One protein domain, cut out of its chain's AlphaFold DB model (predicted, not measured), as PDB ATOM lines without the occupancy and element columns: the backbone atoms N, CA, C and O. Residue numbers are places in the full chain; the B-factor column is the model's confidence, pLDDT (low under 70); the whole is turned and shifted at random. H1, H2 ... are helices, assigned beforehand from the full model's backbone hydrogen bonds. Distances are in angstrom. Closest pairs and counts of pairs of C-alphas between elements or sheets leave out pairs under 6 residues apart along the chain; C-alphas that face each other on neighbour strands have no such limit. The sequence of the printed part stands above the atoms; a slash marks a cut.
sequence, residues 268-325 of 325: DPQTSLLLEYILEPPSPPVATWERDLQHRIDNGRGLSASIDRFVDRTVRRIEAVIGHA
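Overview. This is residues 268 to 325 of the 325 residues of an uncharacterized protein of Neosartorya fumigata (strain CEA10 / CBS 144.89 / FGSC A1163) (UniProt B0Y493). A long helix, H3, and a shorter one, H2, meet near the end of H2 and the beginning of H3 to make an open L, and from the other end of H2 a thin arm with the one short helix H1 reaches away. Residues 277 to 292 and 269 to 275 of this arm side stick out free, as does the far part of H3 with the chain's end, residues 313 to 325. The printed part has 58 residues with three named helices in the order H1, H2, H3 and no named strand; the class is all helix. It is only just loose, close to extended, with a radius of gyration of the C-alphas of 15.5 A, and spans 38 by 35 by 24 A.

Along the chain. H3, residues 303 to 322, is 28.8 A from its first C-alpha at (24.142, 2.192, -112.520) to its last at (20.809, 28.830, -102.081). H2, residues 288 to 299, is 15.5 A long. H1 is residues 276 to 279, with C-alpha 276 at (-3.702, 19.054, -110.869).

Arrangement. H3 touches H2 with residues 305 to 309 alone, and H2 touches H3 with residues 293 to 297 alone. The closest C-alphas of the two are those of Ile 297 and Ala 305, 5.5 A apart. They run opposite ways at a steep tilt of 69 degrees, only just short of about perpendicular. H1 is apart from H2 and from H3. In H2 and H3 every O i to N i+4 pair is within hydrogen-bond range; H1, with 4 residues, is too short for such a pair.

Size, cuts and confidence. The two C-alphas farthest apart, those of Gln 270 and His 324, are 43.0 A apart. The printed part has no cut. The link from H2 to H3 is tight and the link from H1 to H2 is short. The mean pLDDT of the printed part is 84.3, and residues 283 to 287 and 324 to 325 are under 70.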
ATOM      1  N   ASP A 268      -3.124  16.031-119.038       88.62
ATOM      2  CA  ASP A 268      -4.507  15.758-119.392       88.62
ATOM      3  C   ASP A 268      -4.614  15.674-120.929       88.62
ATOM      4  O   ASP A 268      -4.244  16.635-121.615       88.62
ATOM      5  N   PRO A 269      -5.106  14.555-121.491       86.44
ATOM      6  CA  PRO A 269      -5.186  14.366-122.938       86.44
ATOM      7  C   PRO A 269      -6.106  15.383-123.625       86.44
ATOM      8  O   PRO A 269      -5.942  15.646-124.815       86.44
ATOM      9  N   GLN A 270      -7.064  15.972-122.905       88.38
ATOM     10  CA  GLN A 270      -8.015  16.925-123.478       88.38
ATOM     11  C   GLN A 270      -7.506  18.364-123.429       88.38
ATOM     12  O   GLN A 270      -7.739  19.134-124.358       88.38
ATOM     13  N   THR A 271      -6.813  18.739-122.353       90.94
ATOM     14  CA  THR A 271      -6.378  20.128-122.134       90.94
ATOM     15  C   THR A 271      -4.896  20.349-122.422       90.94
ATOM     16  O   THR A 271      -4.461  21.496-122.528       90.94
ATOM     17  N   SER A 272      -4.108  19.274-122.563       87.38
ATOM     18  CA  SER A 272      -2.637  19.308-122.612       87.38
ATOM     19  C   SER A 272      -1.999  20.020-121.409       87.38
ATOM     20  O   SER A 272      -0.819  20.377-121.446       87.38
ATOM     21  N   LEU A 273      -2.763  20.246-120.335       91.88
ATOM     22  CA  LEU A 273      -2.280  20.840-119.095       91.88
ATOM     23  C   LEU A 273      -1.744  19.753-118.168       91.88
ATOM     24  O   LEU A 273      -2.125  18.586-118.253       91.88
ATOM     25  N   LEU A 274      -0.843  20.148-117.269       91.44
ATOM     26  CA  LEU A 274      -0.352  19.256-116.226       91.44
ATOM     27  C   LEU A 274      -1.514  18.883-115.297       91.44
ATOM     28  O   LEU A 274      -2.252  19.767-114.859       91.44
ATOM     29  N   LEU A 275      -1.654  17.600-114.972       86.38
ATOM     30  CA  LEU A 275      -2.716  17.148-114.072       86.38
ATOM     31  C   LEU A 275      -2.565  17.800-112.686       86.38
ATOM     32  O   LEU A 275      -1.463  17.874-112.138       86.38
ATOM     33  N   GLU A 276      -3.678  18.256-112.107       84.50
ATOM     34  CA  GLU A 276      -3.702  19.054-110.869       84.50
ATOM     35  C   GLU A 276      -3.009  18.348-109.693       84.50
ATOM     36  O   GLU A 276      -2.254  18.974-108.955       84.50
ATOM     37  N   TYR A 277      -3.127  17.018-109.590       77.81
ATOM     38  CA  TYR A 277      -2.461  16.223-108.545       77.81
ATOM     39  C   TYR A 277      -0.924  16.213-108.634       77.81
ATOM     40  O   TYR A 277      -0.255  15.763-107.703       77.81
ATOM     41  N   ILE A 278      -0.347  16.640-109.762       85.31
ATOM     42  CA  ILE A 278       1.106  16.771-109.938       85.31
ATOM     43  C   ILE A 278       1.568  18.139-109.439       85.31
ATOM     44  O   ILE A 278       2.649  18.243-108.859       85.31
ATOM     45  N   LEU A 279       0.755  19.174-109.666       82.81
ATOM     46  CA  LEU A 279       1.013  20.533-109.190       82.81
ATOM     47  C   LEU A 279       0.801  20.630-107.678       82.81
ATOM     48  O   LEU A 279       1.637  21.187-106.967       82.81
ATOM     49  N   GLU A 280      -0.282  20.033-107.190       79.38
ATOM     50  CA  GLU A 280      -0.658  20.003-105.784       79.38
ATOM     51  C   GLU A 280      -0.784  18.548-105.328       79.38
ATOM     52  O   GLU A 280      -1.877  17.974-105.326       79.38
ATOM     53  N   PRO A 281       0.338  17.900-104.960       71.38
ATOM     54  CA  PRO A 281       0.282  16.541-104.456       71.38
ATOM     55  C   PRO A 281      -0.625  16.498-103.217       71.38
ATOM     56  O   PRO A 281      -0.470  17.333-102.316       71.38
ATOM     57  N   PRO A 282      -1.562  15.533-103.137       74.25
ATOM     58  CA  PRO A 282      -2.509  15.457-102.038       74.25
ATOM     59  C   PRO A 282      -1.759  15.402-100.706       74.25
ATOM     60  O   PRO A 282      -0.836  14.608-100.521       74.25
ATOM     61  N   SER A 283      -2.142  16.285 -99.783       69.00
ATOM     62  CA  SER A 283      -1.608  16.305 -98.423       69.00
ATOM     63  C   SER A 283      -2.228  15.167 -97.600       69.00
ATOM     64  O   SER A 283      -3.448  15.013 -97.619       69.00
ATOM     65  N   PRO A 284      -1.444  14.395 -96.827       65.25
ATOM     66  CA  PRO A 284      -0.020  14.571 -96.561       65.25
ATOM     67  C   PRO A 284       0.832  14.144 -97.762       65.25
ATOM     68  O   PRO A 284       0.504  13.132 -98.379       65.25
ATOM     69  N   PRO A 285       1.938  14.863 -98.058       61.91
ATOM     70  CA  PRO A 285       2.837  14.496 -99.144       61.91
ATOM     71  C   PRO A 285       3.149  13.018 -98.992       61.91
ATOM     72  O   PRO A 285       3.618  12.583 -97.934       61.91
ATOM     73  N   VAL A 286       2.774  12.235-100.004       58.09
ATOM     74  CA  VAL A 286       2.870  10.783 -99.938       58.09
ATOM     75  C   VAL A 286       4.356  10.443 -99.936       58.09
ATOM     76  O   VAL A 286       4.974  10.234-100.970       58.09
ATOM     77  N   ALA A 287       4.952  10.413 -98.746       66.88
ATOM     78  CA  ALA A 287       6.379  10.225 -98.519       66.88
ATOM     79  C   ALA A 287       6.862   8.819 -98.912       66.88
ATOM     80  O   ALA A 287       7.979   8.438 -98.583       66.88
ATOM     81  N   THR A 288       6.030   8.005 -99.566       77.94
ATOM     82  CA  THR A 288       6.431   6.695-100.075       77.94
ATOM     83  C   THR A 288       7.409   6.848-101.227       77.94
ATOM     84  O   THR A 288       8.446   6.209-101.175       77.94
ATOM     85  N   TRP A 289       7.176   7.757-102.186       77.88
ATOM     86  CA  TRP A 289       8.111   7.949-103.302       77.88
ATOM     87  C   TRP A 289       9.475   8.452-102.817       77.88
ATOM     88  O   TRP A 289      10.510   7.989-103.289       77.88
ATOM     89  N   GLU A 290       9.481   9.362-101.840       83.81
ATOM     90  CA  GLU A 290      10.709   9.917-101.272       83.81
ATOM     91  C   GLU A 290      11.440   8.860-100.437       83.81
ATOM     92  O   GLU A 290      12.653   8.702-100.563       83.81
ATOM     93  N   ARG A 291      10.706   8.055 -99.654       85.56
ATOM     94  CA  ARG A 291      11.280   6.905 -98.939       85.56
ATOM     95  C   ARG A 291      11.821   5.846 -99.888       85.56
ATOM     96  O   ARG A 291      12.891   5.315 -99.618       85.56
ATOM     97  N   ASP A 292      11.129   5.551-100.980       87.88
ATOM     98  CA  ASP A 292      11.545   4.550-101.964       87.88
ATOM     99  C   ASP A 292      12.766   5.028-102.752       87.88
ATOM    100  O   ASP A 292      13.692   4.254-103.005       87.88
ATOM    101  N   LEU A 293      12.815   6.320-103.092       85.44
ATOM    102  CA  LEU A 293      13.982   6.946-103.702       85.44
ATOM    103  C   LEU A 293      15.172   6.931-102.740       85.44
ATOM    104  O   LEU A 293      16.261   6.509-103.125       85.44
ATOM    105  N   GLN A 294      14.963   7.305-101.477       90.00
ATOM    106  CA  GLN A 294      16.005   7.260-100.456       90.00
ATOM    107  C   GLN A 294      16.488   5.821-100.223       90.00
ATOM    108  O   GLN A 294      17.688   5.563-100.181       90.00
ATOM    109  N   HIS A 295      15.570   4.853-100.192       92.62
ATOM    110  CA  HIS A 295      15.890   3.433-100.102       92.62
ATOM    111  C   HIS A 295      16.702   2.950-101.316       92.62
ATOM    112  O   HIS A 295      17.665   2.200-101.152       92.62
ATOM    113  N   ARG A 296      16.381   3.398-102.536       90.06
ATOM    114  CA  ARG A 296      17.183   3.120-103.744       90.06
ATOM    115  C   ARG A 296      18.569   3.757-103.688       90.06
ATOM    116  O   ARG A 296      19.539   3.130-104.109       90.06
ATOM    117  N   ILE A 297      18.682   4.972-103.165       92.06
ATOM    118  CA  ILE A 297      19.962   5.671-103.008       92.06
ATOM    119  C   ILE A 297      20.849   4.932-101.999       92.06
ATOM    120  O   ILE A 297      22.028   4.672-102.281       92.06
ATOM    121  N   ASP A 298      20.282   4.552-100.856       94.56
ATOM    122  CA  ASP A 298      21.024   3.957 -99.745       94.56
ATOM    123  C   ASP A 298      21.343   2.479-100.002       94.56
ATOM    124  O   ASP A 298      22.497   2.063 -99.892       94.56
ATOM    125  N   ASN A 299      20.352   1.699-100.443       95.12
ATOM    126  CA  ASN A 299      20.464   0.243-100.576       95.12
ATOM    127  C   ASN A 299      20.669  -0.235-102.023       95.12
ATOM    128  O   ASN A 299      21.037  -1.392-102.246       95.12
ATOM    129  N   GLY A 300      20.455   0.622-103.024       93.00
ATOM    130  CA  GLY A 300      20.559   0.243-104.430       93.00
ATOM    131  C   GLY A 300      21.990  -0.065-104.880       93.00
ATOM    132  O   GLY A 300      22.971   0.572-104.471       93.00
ATOM    133  N   ARG A 301      22.114  -1.044-105.781       93.00
ATOM    134  CA  ARG A 301      23.362  -1.410-106.467       93.00
ATOM    135  C   ARG A 301      23.219  -1.173-107.972       93.00
ATOM    136  O   ARG A 301      22.120  -1.196-108.511       93.00
ATOM    137  N   GLY A 302      24.344  -0.964-108.652       92.69
ATOM    138  CA  GLY A 302      24.381  -0.761-110.102       92.69
ATOM    139  C   GLY A 302      24.214   0.697-110.548       92.69
ATOM    140  O   GLY A 302      24.255   1.631-109.745       92.69
ATOM    141  N   LEU A 303      24.079   0.881-111.865       90.50
ATOM    142  CA  LEU A 303      24.142   2.192-112.520       90.50
ATOM    143  C   LEU A 303      22.990   3.119-112.109       90.50
ATOM    144  O   LEU A 303      23.233   4.288-111.822       90.50
ATOM    145  N   SER A 304      21.763   2.601-112.008       81.12
ATOM    146  CA  SER A 304      20.595   3.401-111.613       81.12
ATOM    147  C   SER A 304      20.785   4.041-110.230       81.12
ATOM    148  O   SER A 304      20.671   5.256-110.104       81.12
ATOM    149  N   ALA A 305      21.248   3.273-109.237       90.19
ATOM    150  CA  ALA A 305      21.555   3.801-107.905       90.19
ATOM    151  C   ALA A 305      22.706   4.827-107.912       90.19
ATOM    152  O   ALA A 305      22.743   5.740-107.088       90.19
ATOM    153  N   SER A 306      23.668   4.700-108.836       88.31
ATOM    154  CA  SER A 306      24.751   5.683-108.972       88.31
ATOM    155  C   SER A 306      24.264   7.025-109.529       88.31
ATOM    156  O   SER A 306      24.738   8.068-109.074       88.31
ATOM    157  N   ILE A 307      23.295   7.000-110.453       90.56
ATOM    158  CA  ILE A 307      22.650   8.201-110.997       90.56
ATOM    159  C   ILE A 307      21.825   8.876-109.902       90.56
ATOM    160  O   ILE A 307      22.013  10.065-109.659       90.56
ATOM    161  N   ASP A 308      21.009   8.112-109.171       89.25
ATOM    162  CA  ASP A 308      20.198   8.646-108.069       89.25
ATOM    163  C   ASP A 308      21.074   9.342-107.008       89.25
ATOM    164  O   ASP A 308      20.812  10.483-106.625       89.25
ATOM    165  N   ARG A 309      22.193   8.718-106.603       92.75
ATOM    166  CA  ARG A 309      23.184   9.321-105.685       92.75
ATOM    167  C   ARG A 309      23.816  10.596-106.237       92.75
ATOM    168  O   ARG A 309      24.181  11.488-105.469       92.75
ATOM    169  N   PHE A 310      24.044  10.659-107.545       92.12
ATOM    170  CA  PHE A 310      24.631  11.837-108.173       92.12
ATOM    171  C   PHE A 310      23.645  13.008-108.184       92.12
ATOM    172  O   PHE A 310      24.030  14.132-107.840       92.12
ATOM    173  N   VAL A 311      22.384  12.739-108.530       89.38
ATOM    174  CA  VAL A 311      21.309  13.735-108.512       89.38
ATOM    175  C   VAL A 311      21.098  14.251-107.088       89.38
ATOM    176  O   VAL A 311      21.186  15.461-106.885       89.38
ATOM    177  N   ASP A 312      20.970  13.366-106.093       91.19
ATOM    178  CA  ASP A 312      20.809  13.746-104.677       91.19
ATOM    179  C   ASP A 312      21.953  14.652-104.184       91.19
ATOM    180  O   ASP A 312      21.719  15.733-103.639       91.19
ATOM    181  N   ARG A 313      23.215  14.303-104.470       93.56
ATOM    182  CA  ARG A 313      24.366  15.159-104.116       93.56
ATOM    183  C   ARG A 313      24.343  16.517-104.810       93.56
ATOM    184  O   ARG A 313      24.837  17.493-104.243       93.56
ATOM    185  N   THR A 314      23.849  16.578-106.042       90.12
ATOM    186  CA  THR A 314      23.786  17.825-106.811       90.12
ATOM    187  C   THR A 314      22.708  18.741-106.253       90.12
ATOM    188  O   THR A 314      22.994  19.911-106.001       90.12
ATOM    189  N   VAL A 315      21.522  18.197-105.970       87.19
ATOM    190  CA  VAL A 315      20.419  18.930-105.338       87.19
ATOM    191  C   VAL A 315      20.855  19.472-103.978       87.19
ATOM    192  O   VAL A 315      20.823  20.683-103.784       87.19
ATOM    193  N   ARG A 316      21.430  18.634-103.103       86.69
ATOM    194  CA  ARG A 316      21.933  19.079-101.786       86.69
ATOM    195  C   ARG A 316      22.977  20.189-101.874       86.69
ATOM    196  O   ARG A 316      23.036  21.059-101.011       86.69
ATOM    197  N   ARG A 317      23.832  20.177-102.903       90.38
ATOM    198  CA  ARG A 317      24.810  21.257-103.129       90.38
ATOM    199  C   ARG A 317      24.136  22.550-103.567       90.38
ATOM    200  O   ARG A 317      24.541  23.608-103.100       90.38
ATOM    201  N   ILE A 318      23.151  22.472-104.455       88.50
ATOM    202  CA  ILE A 318      22.392  23.641-104.911       88.50
ATOM    203  C   ILE A 318      21.613  24.237-103.737       88.50
ATOM    204  O   ILE A 318      21.716  25.433-103.495       88.50
ATOM    205  N   GLU A 319      20.927  23.406-102.955       87.94
ATOM    206  CA  GLU A 319      20.218  23.827-101.744       87.94
ATOM    207  C   GLU A 319      21.156  24.469-100.721       87.94
ATOM    208  O   GLU A 319      20.820  25.507-100.160       87.94
ATOM    209  N   ALA A 320      22.353  23.911-100.512       88.31
ATOM    210  CA  ALA A 320      23.345  24.509 -99.622       88.31
ATOM    211  C   ALA A 320      23.827  25.882-100.119       88.31
ATOM    212  O   ALA A 320      24.048  26.781 -99.315       88.31
ATOM    213  N   VAL A 321      23.981  26.064-101.434       88.75
ATOM    214  CA  VAL A 321      24.369  27.358-102.018       88.75
ATOM    215  C   VAL A 321      23.232  28.374-101.910       88.75
ATOM    216  O   VAL A 321      23.489  29.527-101.578       88.75
ATOM    217  N   ILE A 322      21.988  27.955-102.151       90.31
ATOM    218  CA  ILE A 322      20.809  28.830-102.081       90.31
ATOM    219  C   ILE A 322      20.477  29.190-100.627       90.31
ATOM    220  O   ILE A 322      20.144  30.333-100.349       90.31
ATOM    221  N   GLY A 323      20.606  28.252 -99.687       80.38
ATOM    222  CA  GLY A 323      20.321  28.478 -98.266       80.38
ATOM    223  C   GLY A 323      21.351  29.344 -97.529       80.38
ATOM    224  O   GLY A 323      21.123  29.692 -96.372       80.38
ATOM    225  N   HIS A 324      22.476  29.674 -98.168       54.84
ATOM    226  CA  HIS A 324      23.504  30.582 -97.644       54.84
ATOM    227  C   HIS A 324      23.481  31.985 -98.282       54.84
ATOM    228  O   HIS A 324      24.311  32.813 -97.900       54.84
ATOM    229  N   ALA A 325      22.572  32.248 -99.227       46.06
ATOM    230  CA  ALA A 325      22.348  33.562 -99.837       46.06
ATOM    231  C   ALA A 325      21.201  34.309 -99.137       46.06
ATOM    232  O   ALA A 325      21.311  35.551 -99.022       46.06
TER     233      ALA A 325